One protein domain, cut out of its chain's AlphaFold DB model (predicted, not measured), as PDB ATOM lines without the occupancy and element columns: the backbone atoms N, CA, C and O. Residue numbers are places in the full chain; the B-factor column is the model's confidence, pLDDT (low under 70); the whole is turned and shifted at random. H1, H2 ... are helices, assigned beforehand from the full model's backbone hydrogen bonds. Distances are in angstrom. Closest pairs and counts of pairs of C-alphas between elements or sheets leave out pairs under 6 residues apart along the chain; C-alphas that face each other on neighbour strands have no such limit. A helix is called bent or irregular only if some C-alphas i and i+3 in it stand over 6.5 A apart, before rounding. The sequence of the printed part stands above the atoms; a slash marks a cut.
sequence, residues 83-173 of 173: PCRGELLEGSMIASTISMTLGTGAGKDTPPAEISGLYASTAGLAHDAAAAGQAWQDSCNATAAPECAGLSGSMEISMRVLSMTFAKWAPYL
ATOM      1  N   PRO A  83     -41.986  -7.413  37.210       77.25
ATOM      2  CA  PRO A  83     -41.436  -8.704  36.775       77.25
ATOM      3  C   PRO A  83     -40.402  -9.266  37.760       77.25
ATOM      4  O   PRO A  83     -40.466 -10.438  38.116       77.25
ATOM      5  N   CYS A  84     -39.539  -8.417  38.322       81.81
ATOM      6  CA  CYS A  84     -38.455  -8.862  39.198       81.81
ATOM      7  C   CYS A  84     -38.936  -9.416  40.539       81.81
ATOM      8  O   CYS A  84     -38.304 -10.303  41.104       81.81
ATOM      9  N   ARG A  85     -40.104  -8.977  41.026       79.88
ATOM     10  CA  ARG A  85     -40.737  -9.601  42.201       79.88
ATOM     11  C   ARG A  85     -41.114 -11.062  41.943       79.88
ATOM     12  O   ARG A  85     -41.002 -11.875  42.857       79.88
ATOM     13  N   GLY A  86     -41.555 -11.381  40.725       84.06
ATOM     14  CA  GLY A  86     -41.815 -12.756  40.298       84.06
ATOM     15  C   GLY A  86     -40.528 -13.575  40.247       84.06
ATOM     16  O   GLY A  86     -40.478 -14.658  40.827       84.06
ATOM     17  N   GLU A  87     -39.471 -13.015  39.656       86.69
ATOM     18  CA  GLU A  87     -38.171 -13.688  39.552       86.69
ATOM     19  C   GLU A  87     -37.514 -13.952  40.911       86.69
ATOM     20  O   GLU A  87     -36.911 -15.008  41.092       86.69
ATOM     21  N   LEU A  88     -37.658 -13.043  41.882       85.69
ATOM     22  CA  LEU A  88     -37.171 -13.246  43.253       85.69
ATOM     23  C   LEU A  88     -37.813 -14.471  43.914       85.69
ATOM     24  O   LEU A  88     -37.142 -15.281  44.561       85.69
ATOM     25  N   LEU A  89     -39.133 -14.603  43.761       86.44
ATOM     26  CA  LEU A  89     -39.878 -15.728  44.313       86.44
ATOM     27  C   LEU A  89     -39.499 -17.031  43.601       86.44
ATOM     28  O   LEU A  89     -39.233 -18.035  44.263       86.44
ATOM     29  N   GLU A  90     -39.444 -17.004  42.269       89.25
ATOM     30  CA  GLU A  90     -39.054 -18.152  41.449       89.25
ATOM     31  C   GLU A  90     -37.633 -18.621  41.791       89.25
ATOM     32  O   GLU A  90     -37.433 -19.802  42.076       89.25
ATOM     33  N   GLY A  91     -36.674 -17.698  41.888       87.94
ATOM     34  CA  GLY A  91     -35.293 -17.991  42.268       87.94
ATOM     35  C   GLY A  91     -35.197 -18.609  43.664       87.94
ATOM     36  O   GLY A  91     -34.534 -19.630  43.848       87.94
ATOM     37  N   SER A  92     -35.930 -18.059  44.639       86.88
ATOM     38  CA  SER A  92     -36.009 -18.616  46.000       86.88
ATOM     39  C   SER A  92     -36.523 -20.060  46.009       86.88
ATOM     40  O   SER A  92     -35.979 -20.919  46.714       86.88
ATOM     41  N   MET A  93     -37.574 -20.343  45.231       87.88
ATOM     42  CA  MET A  93     -38.152 -21.684  45.120       87.88
ATOM     43  C   MET A  93     -37.200 -22.651  44.419       87.88
ATOM     44  O   MET A  93     -36.948 -23.723  44.962       87.88
ATOM     45  N   ILE A  94     -36.621 -22.261  43.279       89.69
ATOM     46  CA  ILE A  94     -35.629 -23.060  42.545       89.69
ATOM     47  C   ILE A  94     -34.474 -23.435  43.472       89.69
ATOM     48  O   ILE A  94     -34.164 -24.618  43.622       89.69
ATOM     49  N   ALA A  95     -33.888 -22.462  44.167       86.69
ATOM     50  CA  ALA A  95     -32.759 -22.710  45.053       86.69
ATOM     51  C   ALA A  95     -33.105 -23.656  46.212       86.69
ATOM     52  O   ALA A  95     -32.317 -24.544  46.560       86.69
ATOM     53  N   SER A  96     -34.308 -23.518  46.770       83.81
ATOM     54  CA  SER A  96     -34.804 -24.389  47.839       83.81
ATOM     55  C   SER A  96     -35.071 -25.812  47.336       83.81
ATOM     56  O   SER A  96     -34.652 -26.776  47.976       83.81
ATOM     57  N   THR A  97     -35.705 -25.964  46.171       84.75
ATOM     58  CA  THR A  97     -35.970 -27.264  45.539       84.75
ATOM     59  C   THR A  97     -34.680 -27.979  45.168       84.75
ATOM     60  O   THR A  97     -34.558 -29.175  45.446       84.75
ATOM     61  N   ILE A  98     -33.699 -27.268  44.604       83.62
ATOM     62  CA  ILE A  98     -32.383 -27.842  44.314       83.62
ATOM     63  C   ILE A  98     -31.745 -28.315  45.623       83.62
ATOM     64  O   ILE A  98     -31.409 -29.489  45.745       83.62
ATOM     65  N   SER A  99     -31.656 -27.446  46.634       79.62
ATOM     66  CA  SER A  99     -31.037 -27.781  47.926       79.62
ATOM     67  C   SER A  99     -31.691 -28.996  48.594       79.62
ATOM     68  O   SER A  99     -30.992 -29.868  49.110       79.62
ATOM     69  N   MET A 100     -33.024 -29.102  48.548       79.25
ATOM     70  CA  MET A 100     -33.751 -30.278  49.033       79.25
ATOM     71  C   MET A 100     -33.408 -31.531  48.230       79.25
ATOM     72  O   MET A 100     -33.072 -32.552  48.824       79.25
ATOM     73  N   THR A 101     -33.451 -31.449  46.898       76.69
ATOM     74  CA  THR A 101     -33.151 -32.576  46.000       76.69
ATOM     75  C   THR A 101     -31.744 -33.121  46.247       76.69
ATOM     76  O   THR A 101     -31.557 -34.333  46.357       76.69
ATOM     77  N   LEU A 102     -30.770 -32.222  46.407       72.31
ATOM     78  CA  LEU A 102     -29.386 -32.565  46.727       72.31
ATOM     79  C   LEU A 102     -29.245 -33.141  48.148       72.31
ATOM     80  O   LEU A 102     -28.473 -34.072  48.361       72.31
ATOM     81  N   GLY A 103     -30.022 -32.637  49.111       67.12
ATOM     82  CA  GLY A 103     -30.021 -33.110  50.498       67.12
ATOM     83  C   GLY A 103     -30.671 -34.482  50.714       67.12
ATOM     84  O   GLY A 103     -30.324 -35.172  51.674       67.12
ATOM     85  N   THR A 104     -31.594 -34.898  49.842       65.06
ATOM     86  CA  THR A 104     -32.329 -36.174  49.956       65.06
ATOM     87  C   THR A 104     -31.789 -37.305  49.069       65.06
ATOM     88  O   THR A 104     -32.315 -38.414  49.126       65.06
ATOM     89  N   GLY A 105     -30.770 -37.049  48.242       59.78
ATOM     90  CA  GLY A 105     -30.204 -38.028  47.305       59.78
ATOM     91  C   GLY A 105     -29.268 -39.069  47.941       59.78
ATOM     92  O   GLY A 105     -28.578 -38.814  48.929       59.78
ATOM     93  N   ALA A 106     -29.209 -40.262  47.346       44.88
ATOM     94  CA  ALA A 106     -28.239 -41.307  47.679       44.88
ATOM     95  C   ALA A 106     -26.807 -40.884  47.299       44.88
ATOM     96  O   ALA A 106     -26.536 -40.692  46.120       44.88
ATOM     97  N   GLY A 107     -25.891 -40.770  48.271       52.75
ATOM     98  CA  GLY A 107     -24.523 -40.257  48.056       52.75
ATOM     99  C   GLY A 107     -24.326 -38.783  48.444       52.75
ATOM    100  O   GLY A 107     -23.291 -38.206  48.132       52.75
ATOM    101  N   LYS A 108     -25.295 -38.187  49.159       55.22
ATOM    102  CA  LYS A 108     -25.313 -36.782  49.621       55.22
ATOM    103  C   LYS A 108     -24.040 -36.277  50.316       55.22
ATOM    104  O   LYS A 108     -23.826 -35.071  50.389       55.22
ATOM    105  N   ASP A 109     -23.241 -37.180  50.875       57.22
ATOM    106  CA  ASP A 109     -22.034 -36.832  51.626       57.22
ATOM    107  C   ASP A 109     -20.751 -37.028  50.802       57.22
ATOM    108  O   ASP A 109     -19.715 -36.504  51.204       57.22
ATOM    109  N   THR A 110     -20.821 -37.736  49.665       62.88
ATOM    110  CA  THR A 110     -19.661 -38.190  48.877       62.88
ATOM    111  C   THR A 110     -20.017 -38.307  47.380       62.88
ATOM    112  O   THR A 110     -20.104 -39.418  46.850       62.88
ATOM    113  N   PRO A 111     -20.300 -37.196  46.675       62.09
ATOM    114  CA  PRO A 111     -20.536 -37.246  45.236       62.09
ATOM    115  C   PRO A 111     -19.313 -37.809  44.480       62.09
ATOM    116  O   PRO A 111     -18.178 -37.613  44.922       62.09
ATOM    117  N   PRO A 112     -19.517 -38.499  43.342       63.41
ATOM    118  CA  PRO A 112     -18.420 -38.980  42.502       63.41
ATOM    119  C   PRO A 112     -17.552 -37.830  41.973       63.41
ATOM    120  O   PRO A 112     -18.082 -36.792  41.565       63.41
ATOM    121  N   ALA A 113     -16.233 -38.041  41.928       67.31
ATOM    122  CA  ALA A 113     -15.267 -37.018  41.525       67.31
ATOM    123  C   ALA A 113     -15.435 -36.566  40.066       67.31
ATOM    124  O   ALA A 113     -15.119 -35.435  39.713       67.31
ATOM    125  N   GLU A 114     -15.984 -37.420  39.204       63.19
ATOM    126  CA  GLU A 114     -16.195 -37.133  37.783       63.19
ATOM    127  C   GLU A 114     -17.246 -36.039  37.524       63.19
ATOM    128  O   GLU A 114     -17.278 -35.462  36.440       63.19
ATOM    129  N   ILE A 115     -18.097 -35.725  38.505       64.69
ATOM    130  CA  ILE A 115     -19.219 -34.772  38.364       64.69
ATOM    131  C   ILE A 115     -18.795 -33.369  38.816       64.69
ATOM    132  O   ILE A 115     -19.574 -32.416  38.884       64.69
ATOM    133  N   SER A 116     -17.512 -33.209  39.116       63.16
ATOM    134  CA  SER A 116     -17.073 -32.113  39.929       63.16
ATOM    135  C   SER A 116     -17.101 -30.731  39.282       63.16
ATOM    136  O   SER A 116     -17.546 -29.736  39.866       63.16
ATOM    137  N   GLY A 117     -16.679 -30.664  38.024       65.25
ATOM    138  CA  GLY A 117     -16.666 -29.416  37.264       65.25
ATOM    139  C   GLY A 117     -18.053 -28.773  37.146       65.25
ATOM    140  O   GLY A 117     -18.167 -27.545  37.135       65.25
ATOM    141  N   LEU A 118     -19.121 -29.581  37.128       65.50
ATOM    142  CA  LEU A 118     -20.501 -29.093  37.068       65.50
ATOM    143  C   LEU A 118     -20.926 -28.413  38.376       65.50
ATOM    144  O   LEU A 118     -21.647 -27.410  38.349       65.50
ATOM    145  N   TYR A 119     -20.436 -28.892  39.519       72.62
ATOM    146  CA  TYR A 119     -20.734 -28.292  40.816       72.62
ATOM    147  C   TYR A 119     -20.058 -26.940  41.015       72.62
ATOM    148  O   TYR A 119     -20.701 -26.024  41.525       72.62
ATOM    149  N   ALA A 120     -18.814 -26.771  40.563       73.38
ATOM    150  CA  ALA A 120     -18.110 -25.493  40.679       73.38
ATOM    151  C   ALA A 120     -18.826 -24.368  39.904       73.38
ATOM    152  O   ALA A 120     -19.044 -23.282  40.443       73.38
ATOM    153  N   SER A 121     -19.260 -24.643  38.667       74.06
ATOM    154  CA  SER A 121     -20.024 -23.671  37.867       74.06
ATOM    155  C   SER A 121     -21.366 -23.322  38.520       74.06
ATOM    156  O   SER A 121     -21.735 -22.151  38.576       74.06
ATOM    157  N   THR A 122     -22.077 -24.318  39.050       77.25
ATOM    158  CA  THR A 122     -23.392 -24.101  39.671       77.25
ATOM    159  C   THR A 122     -23.279 -23.380  41.022       77.25
ATOM    160  O   THR A 122     -24.122 -22.545  41.346       77.25
ATOM    161  N   ALA A 123     -22.202 -23.621  41.780       80.38
ATOM    162  CA  ALA A 123     -21.891 -22.893  43.011       80.38
ATOM    163  C   ALA A 123     -21.652 -21.398  42.760       80.38
ATOM    164  O   ALA A 123     -22.134 -20.573  43.541       80.38
ATOM    165  N   GLY A 124     -20.929 -21.068  41.683       82.44
ATOM    166  CA  GLY A 124     -20.680 -19.689  41.255       82.44
ATOM    167  C   GLY A 124     -21.970 -18.969  40.871       82.44
ATOM    168  O   GLY A 124     -22.253 -17.903  41.401       82.44
ATOM    169  N   LEU A 125     -22.817 -19.607  40.059       81.94
ATOM    170  CA  LEU A 125     -24.121 -19.050  39.682       81.94
ATOM    171  C   LEU A 125     -25.012 -18.775  40.899       81.94
ATOM    172  O   LEU A 125     -25.585 -17.696  41.021       81.94
ATOM    173  N   ALA A 126     -25.096 -19.727  41.830       84.69
ATOM    174  CA  ALA A 126     -25.860 -19.541  43.061       84.69
ATOM    175  C   ALA A 126     -25.265 -18.429  43.948       84.69
ATOM    176  O   ALA A 126     -26.002 -17.685  44.588       84.69
ATOM    177  N   HIS A 127     -23.939 -18.287  43.982       86.44
ATOM    178  CA  HIS A 127     -23.280 -17.206  44.712       86.44
ATOM    179  C   HIS A 127     -23.612 -15.831  44.113       86.44
ATOM    180  O   HIS A 127     -24.004 -14.918  44.841       86.44
ATOM    181  N   ASP A 128     -23.506 -15.691  42.794       84.75
ATOM    182  CA  ASP A 128     -23.771 -14.432  42.097       84.75
ATOM    183  C   ASP A 128     -25.249 -14.035  42.210       84.75
ATOM    184  O   ASP A 128     -25.570 -12.872  42.468       84.75
ATOM    185  N   ALA A 129     -26.156 -15.014  42.147       83.88
ATOM    186  CA  ALA A 129     -27.577 -14.817  42.410       83.88
ATOM    187  C   ALA A 129     -27.854 -14.338  43.849       83.88
ATOM    188  O   ALA A 129     -28.704 -13.470  44.061       83.88
ATOM    189  N   ALA A 130     -27.128 -14.860  44.844       85.50
ATOM    190  CA  ALA A 130     -27.240 -14.388  46.224       85.50
ATOM    191  C   ALA A 130     -26.766 -12.932  46.365       85.50
ATOM    192  O   ALA A 130     -27.433 -12.127  47.015       85.50
ATOM    193  N   ALA A 131     -25.655 -12.573  45.713       85.44
ATOM    194  CA  ALA A 131     -25.151 -11.201  45.694       85.44
ATOM    195  C   ALA A 131     -26.142 -10.228  45.028       85.44
ATOM    196  O   ALA A 131     -26.361  -9.128  45.539       85.44
ATOM    197  N   ALA A 132     -26.792 -10.647  43.938       81.38
ATOM    198  CA  ALA A 132     -27.853  -9.872  43.297       81.38
ATOM    199  C   ALA A 132     -29.061  -9.667  44.230       81.38
ATOM    200  O   ALA A 132     -29.568  -8.550  44.341       81.38
ATOM    201  N   GLY A 133     -29.480 -10.713  44.952       79.69
ATOM    202  CA  GLY A 133     -30.532 -10.624  45.971       79.69
ATOM    203  C   GLY A 133     -30.199  -9.623  47.084       79.69
ATOM    204  O   GLY A 133     -31.041  -8.793  47.427       79.69
ATOM    205  N   GLN A 134     -28.957  -9.631  47.584       84.12
ATOM    206  CA  GLN A 134     -28.491  -8.674  48.597       84.12
ATOM    207  C   GLN A 134     -28.539  -7.228  48.091       84.12
ATOM    208  O   GLN A 134     -29.065  -6.352  48.774       84.12
ATOM    209  N   ALA A 135     -28.030  -6.968  46.882       80.94
ATOM    210  CA  ALA A 135     -28.041  -5.624  46.298       80.94
ATOM    211  C   ALA A 135     -29.472  -5.079  46.132       80.94
ATOM    212  O   ALA A 135     -29.739  -3.891  46.351       80.94
ATOM    213  N   TRP A 136     -30.415  -5.965  45.801       78.75
ATOM    214  CA  TRP A 136     -31.839  -5.649  45.763       78.75
ATOM    215  C   TRP A 136     -32.395  -5.303  47.146       78.75
ATOM    216  O   TRP A 136     -33.098  -4.304  47.303       78.75
ATOM    217  N   GLN A 137     -32.055  -6.099  48.160       79.31
ATOM    218  CA  GLN A 137     -32.471  -5.853  49.538       79.31
ATOM    219  C   GLN A 137     -31.965  -4.495  50.041       79.31
ATOM    220  O   GLN A 137     -32.734  -3.731  50.628       79.31
ATOM    221  N   ASP A 138     -30.705  -4.161  49.762       81.12
ATOM    222  CA  ASP A 138     -30.094  -2.883  50.135       81.12
ATOM    223  C   ASP A 138     -30.806  -1.699  49.459       81.12
ATOM    224  O   ASP A 138     -31.129  -0.704  50.116       81.12
ATOM    225  N   SER A 139     -31.139  -1.837  48.172       77.00
ATOM    226  CA  SER A 139     -31.896  -0.830  47.412       77.00
ATOM    227  C   SER A 139     -33.306  -0.623  47.977       77.00
ATOM    228  O   SER A 139     -33.770   0.510  48.119       77.00
ATOM    229  N   CYS A 140     -33.974  -1.703  48.380       74.69
ATOM    230  CA  CYS A 140     -35.317  -1.639  48.956       74.69
ATOM    231  C   CYS A 140     -35.351  -1.081  50.382       74.69
ATOM    232  O   CYS A 140     -36.294  -0.375  50.754       74.69
ATOM    233  N   ASN A 141     -34.299  -1.326  51.163       75.38
ATOM    234  CA  ASN A 141     -34.111  -0.676  52.456       75.38
ATOM    235  C   ASN A 141     -33.885   0.836  52.292       75.38
ATOM    236  O   ASN A 141     -34.421   1.621  53.075       75.38
ATOM    237  N   ALA A 142     -33.147   1.256  51.258       73.88
ATOM    238  CA  ALA A 142     -32.887   2.667  50.969       73.88
ATOM    239  C   ALA A 142     -34.136   3.438  50.497       73.88
ATOM    240  O   ALA A 142     -34.269   4.625  50.789       73.88
ATOM    241  N   THR A 143     -35.064   2.774  49.801       68.38
ATOM    242  CA  THR A 143     -36.316   3.375  49.298       68.38
ATOM    243  C   THR A 143     -37.505   3.242  50.259       68.38
ATOM    244  O   THR A 143     -38.595   3.721  49.948       68.38
ATOM    245  N   ALA A 144     -37.309   2.640  51.441       62.06
ATOM    246  CA  ALA A 144     -38.343   2.388  52.450       62.06
ATOM    247  C   ALA A 144     -39.555   1.584  51.924       62.06
ATOM    248  O   ALA A 144     -40.692   1.816  52.340       62.06
ATOM    249  N   ALA A 145     -39.310   0.615  51.035       64.94
ATOM    250  CA  ALA A 145     -40.310  -0.316  50.509       64.94
ATOM    251  C   ALA A 145     -40.177  -1.703  51.191       64.94
ATOM    252  O   ALA A 145     -39.539  -2.608  50.646       64.94
ATOM    253  N   PRO A 146     -40.766  -1.915  52.387       61.97
ATOM    254  CA  PRO A 146     -40.508  -3.104  53.212       61.97
ATOM    255  C   PRO A 146     -40.977  -4.415  52.566       61.97
ATOM    256  O   PRO A 146     -40.371  -5.464  52.776       61.97
ATOM    257  N   GLU A 147     -42.015  -4.353  51.727       65.00
ATOM    258  CA  GLU A 147     -42.545  -5.482  50.949       65.00
ATOM    259  C   GLU A 147     -41.471  -6.128  50.049       65.00
ATOM    260  O   GLU A 147     -41.533  -7.318  49.737       65.00
ATOM    261  N   CYS A 148     -40.506  -5.324  49.590       67.94
ATOM    262  CA  CYS A 148     -39.448  -5.750  48.685       67.94
ATOM    263  C   CYS A 148     -38.276  -6.417  49.426       67.94
ATOM    264  O   CYS A 148     -37.699  -7.391  48.930       67.94
ATOM    265  N   ALA A 149     -37.952  -5.946  50.636       71.12
ATOM    266  CA  ALA A 149     -36.848  -6.476  51.436       71.12
ATOM    267  C   ALA A 149     -37.062  -7.950  51.835       71.12
ATOM    268  O   ALA A 149     -36.108  -8.719  51.917       71.12
ATOM    269  N   GLY A 150     -38.319  -8.370  52.038       77.31
ATOM    270  CA  GLY A 150     -38.645  -9.758  52.382       77.31
ATOM    271  C   GLY A 150     -38.392 -10.755  51.245       77.31
ATOM    272  O   GLY A 150     -37.821 -11.819  51.471       77.31
ATOM    273  N   LEU A 151     -38.789 -10.413  50.014       79.00
ATOM    274  CA  LEU A 151     -38.611 -11.288  48.846       79.00
ATOM    275  C   LEU A 151     -37.140 -11.392  48.429       79.00
ATOM    276  O   LEU A 151     -36.654 -12.485  48.147       79.00
ATOM    277  N   SER A 152     -36.432 -10.262  48.430       80.62
ATOM    278  CA  SER A 152     -35.002 -10.207  48.108       80.62
ATOM    279  C   SER A 152     -34.151 -10.948  49.137       80.62
ATOM    280  O   SER A 152     -33.326 -11.772  48.749       80.62
ATOM    281  N   GLY A 153     -34.431 -10.767  50.432       82.75
ATOM    282  CA  GLY A 153     -33.775 -11.526  51.500       82.75
ATOM    283  C   GLY A 153     -34.047 -13.032  51.420       82.75
ATOM    284  O   GLY A 153     -33.143 -13.836  51.619       82.75
ATOM    285  N   SER A 154     -35.271 -13.449  51.067       85.75
ATOM    286  CA  SER A 154     -35.563 -14.875  50.849       85.75
ATOM    287  C   SER A 154     -34.723 -15.462  49.712       85.75
ATOM    288  O   SER A 154     -34.184 -16.558  49.857       85.75
ATOM    289  N   MET A 155     -34.592 -14.741  48.597       85.69
ATOM    290  CA  MET A 155     -33.786 -15.197  47.466       85.69
ATOM    291  C   MET A 155     -32.307 -15.269  47.830       85.69
ATOM    292  O   MET A 155     -31.662 -16.281  47.559       85.69
ATOM    293  N   GLU A 156     -31.788 -14.224  48.470       89.19
ATOM    294  CA  GLU A 156     -30.406 -14.135  48.938       89.19
ATOM    295  C   GLU A 156     -30.049 -15.315  49.849       89.19
ATOM    296  O   GLU A 156     -29.095 -16.046  49.571       89.19
ATOM    297  N   ILE A 157     -30.872 -15.583  50.866       88.38
ATOM    298  CA  ILE A 157     -30.677 -16.706  51.789       88.38
ATOM    299  C   ILE A 157     -30.721 -18.046  51.045       88.38
ATOM    300  O   ILE A 157     -29.814 -18.865  51.214       88.38
ATOM    301  N   SER A 158     -31.743 -18.292  50.220       88.38
ATOM    302  CA  SER A 158     -31.891 -19.575  49.519       88.38
ATOM    303  C   SER A 158     -30.745 -19.830  48.535       88.38
ATOM    304  O   SER A 158     -30.208 -20.939  48.496       88.38
ATOM    305  N   MET A 159     -30.317 -18.813  47.786       88.69
ATOM    306  CA  MET A 159     -29.193 -18.908  46.850       88.69
ATOM    307  C   MET A 159     -27.854 -19.085  47.577       88.69
ATOM    308  O   MET A 159     -27.027 -19.903  47.168       88.69
ATOM    309  N   ARG A 160     -27.660 -18.419  48.722       88.31
ATOM    310  CA  ARG A 160     -26.481 -18.618  49.578       88.31
ATOM    311  C   ARG A 160     -26.426 -20.042  50.132       88.31
ATOM    312  O   ARG A 160     -25.364 -20.666  50.121       88.31
ATOM    313  N   VAL A 161     -27.557 -20.587  50.588       86.75
ATOM    314  CA  VAL A 161     -27.661 -21.989  51.035       86.75
ATOM    315  C   VAL A 161     -27.333 -22.951  49.898       86.75
ATOM    316  O   VAL A 161     -26.573 -23.902  50.109       86.75
ATOM    317  N   LEU A 162     -27.843 -22.691  48.696       83.69
ATOM    318  CA  LEU A 162     -27.545 -23.496  47.519       83.69
ATOM    319  C   LEU A 162     -26.046 -23.470  47.181       83.69
ATOM    320  O   LEU A 162     -25.432 -24.524  47.017       83.69
ATOM    321  N   SER A 163     -25.436 -22.283  47.153       84.75
ATOM    322  CA  SER A 163     -23.999 -22.121  46.907       84.75
ATOM    323  C   SER A 163     -23.159 -22.882  47.937       84.75
ATOM    324  O   SER A 163     -22.274 -23.655  47.572       84.75
ATOM    325  N   MET A 164     -23.494 -22.771  49.229       82.62
ATOM    326  CA  MET A 164     -22.828 -23.538  50.289       82.62
ATOM    327  C   MET A 164     -23.027 -25.050  50.149       82.62
ATOM    328  O   MET A 164     -22.131 -25.818  50.495       82.62
ATOM    329  N   THR A 165     -24.191 -25.491  49.671       78.31
ATOM    330  CA  THR A 165     -24.474 -26.914  49.432       78.31
ATOM    331  C   THR A 165     -23.543 -27.465  48.360       78.31
ATOM    332  O   THR A 165     -22.901 -28.487  48.587       78.31
ATOM    333  N   PHE A 166     -23.363 -26.738  47.256       78.31
ATOM    334  CA  PHE A 166     -22.379 -27.103  46.239       78.31
ATOM    335  C   PHE A 166     -20.932 -26.992  46.739       78.31
ATOM    336  O   PHE A 166     -20.114 -27.861  46.445       78.31
ATOM    337  N   ALA A 167     -20.610 -25.986  47.557       75.38
ATOM    338  CA  ALA A 167     -19.273 -25.827  48.131       75.38
ATOM    339  C   ALA A 167     -18.903 -26.945  49.122       75.38
ATOM    340  O   ALA A 167     -17.741 -27.320  49.216       75.38
ATOM    341  N   LYS A 168     -19.862 -27.537  49.844       70.81
ATOM    342  CA  LYS A 168     -19.596 -28.728  50.678       70.81
ATOM    343  C   LYS A 168     -19.170 -29.937  49.859       70.81
ATOM    344  O   LYS A 168     -18.532 -30.839  50.392       70.81
ATOM    345  N   TRP A 169     -19.521 -29.950  48.584       64.12
ATOM    346  CA  TRP A 169     -19.120 -30.985  47.653       64.12
ATOM    347  C   TRP A 169     -17.800 -30.656  46.948       64.12
ATOM    348  O   TRP A 169     -17.235 -31.552  46.334       64.12
ATOM    349  N   ALA A 170     -17.250 -29.444  47.158       60.81
ATOM    350  CA  ALA A 170     -15.919 -28.998  46.718       60.81
ATOM    351  C   ALA A 170     -14.760 -29.981  46.984       60.81
ATOM    352  O   ALA A 170     -13.904 -30.105  46.121       60.81
ATOM    353  N   PRO A 171     -14.678 -30.681  48.133       56.06
ATOM    354  CA  PRO A 171     -13.581 -31.617  48.409       56.06
ATOM    355  C   PRO A 171     -13.596 -32.875  47.536       56.06
ATOM    356  O   PRO A 171     -12.605 -33.599  47.488       56.06
ATOM    357  N   TYR A 172     -14.728 -33.151  46.894       51.78
ATOM    358  CA  TYR A 172     -14.880 -34.211  45.905       51.78
ATOM    359  C   TYR A 172     -14.733 -33.661  44.484       51.78
ATOM    360  O   TYR A 172     -15.046 -34.377  43.537       51.78
ATOM    361  N   LEU A 173     -14.298 -32.396  44.341       49.41
ATOM    362  CA  LEU A 173     -14.050 -31.737  43.065       49.41
ATOM    363  C   LEU A 173     -12.591 -31.714  42.645       49.41
ATOM    364  O   LEU A 173     -12.380 -31.860  41.417       49.41
TER     365      LEU A 173
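This is residues 83 to 173 of the 173 residues of an uncharacterized protein of Cryobacterium sp. MDT1-3 (UniProt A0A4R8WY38). A rod-shaped up-and-down bundle of three helices, each running against the one before it in the chain: the long helix H2 makes the length, H3 folds back beside it as a helical hairpin, and H1 packs on H3 at a tilt, the three centres making a triangle. The printed part has 91 residues with three named helices, in the order H1, H2, H3, and no named strand; the class is all helix. It is only just compact, close to loose, with a radius of gyration of the C-alphas of 14.6 A and spans of 47 by 19 by 18 A.

H2, residues 113 to 142, is the longest helix, 44.4 A from C-alpha 113 at (-15.267, -37.018, 41.525) to C-alpha 142. It is irregular, with C-alphas 114 and 117 7.7 A apart, and has a kink of 28 degrees near residue 120. H3, residues 146 to 168, measures 33.2 A and ends with C-alpha 168 at (-19.596, -28.728, 50.678). H1, residues 83 to 104, measures 31.8 A and begins with C-alpha 83 at (-41.436, -8.704, 36.775).

H2 and H3 touch, their closest C-alphas being those of Ala 130 and Glu 156, 4.2 A apart. This hairpin has a shallow tilt of 20 degrees, opposite ways. H1 touches H3, with the C-alphas of Ser 92 and Met 155 closest at 4.3 A, at a shallow tilt of 32 degrees, the same way. H1 and H2 are close but not clearly touching: their closest C-alphas, of Leu 88 and Gly 133, are 7.6 A apart. They run opposite ways at a tilt of 37 degrees, only just steep. Every O i to N i+4 pair is within hydrogen-bond range in H1; in H2 23 of 26 are, and in H3 17 of 19.

The two C-alphas farthest apart, of Glu 114 and Ala 144, are 47.6 A apart. The printed part has no cut and ends at residue 173, the chain's last. The link from H2 to H3 is tight, and that from H1 to H2 is short, with 8 residues. The mean pLDDT of the printed part is 75.7; residues 103 to 118, 143 to 148 and 169 to 173 are under 70.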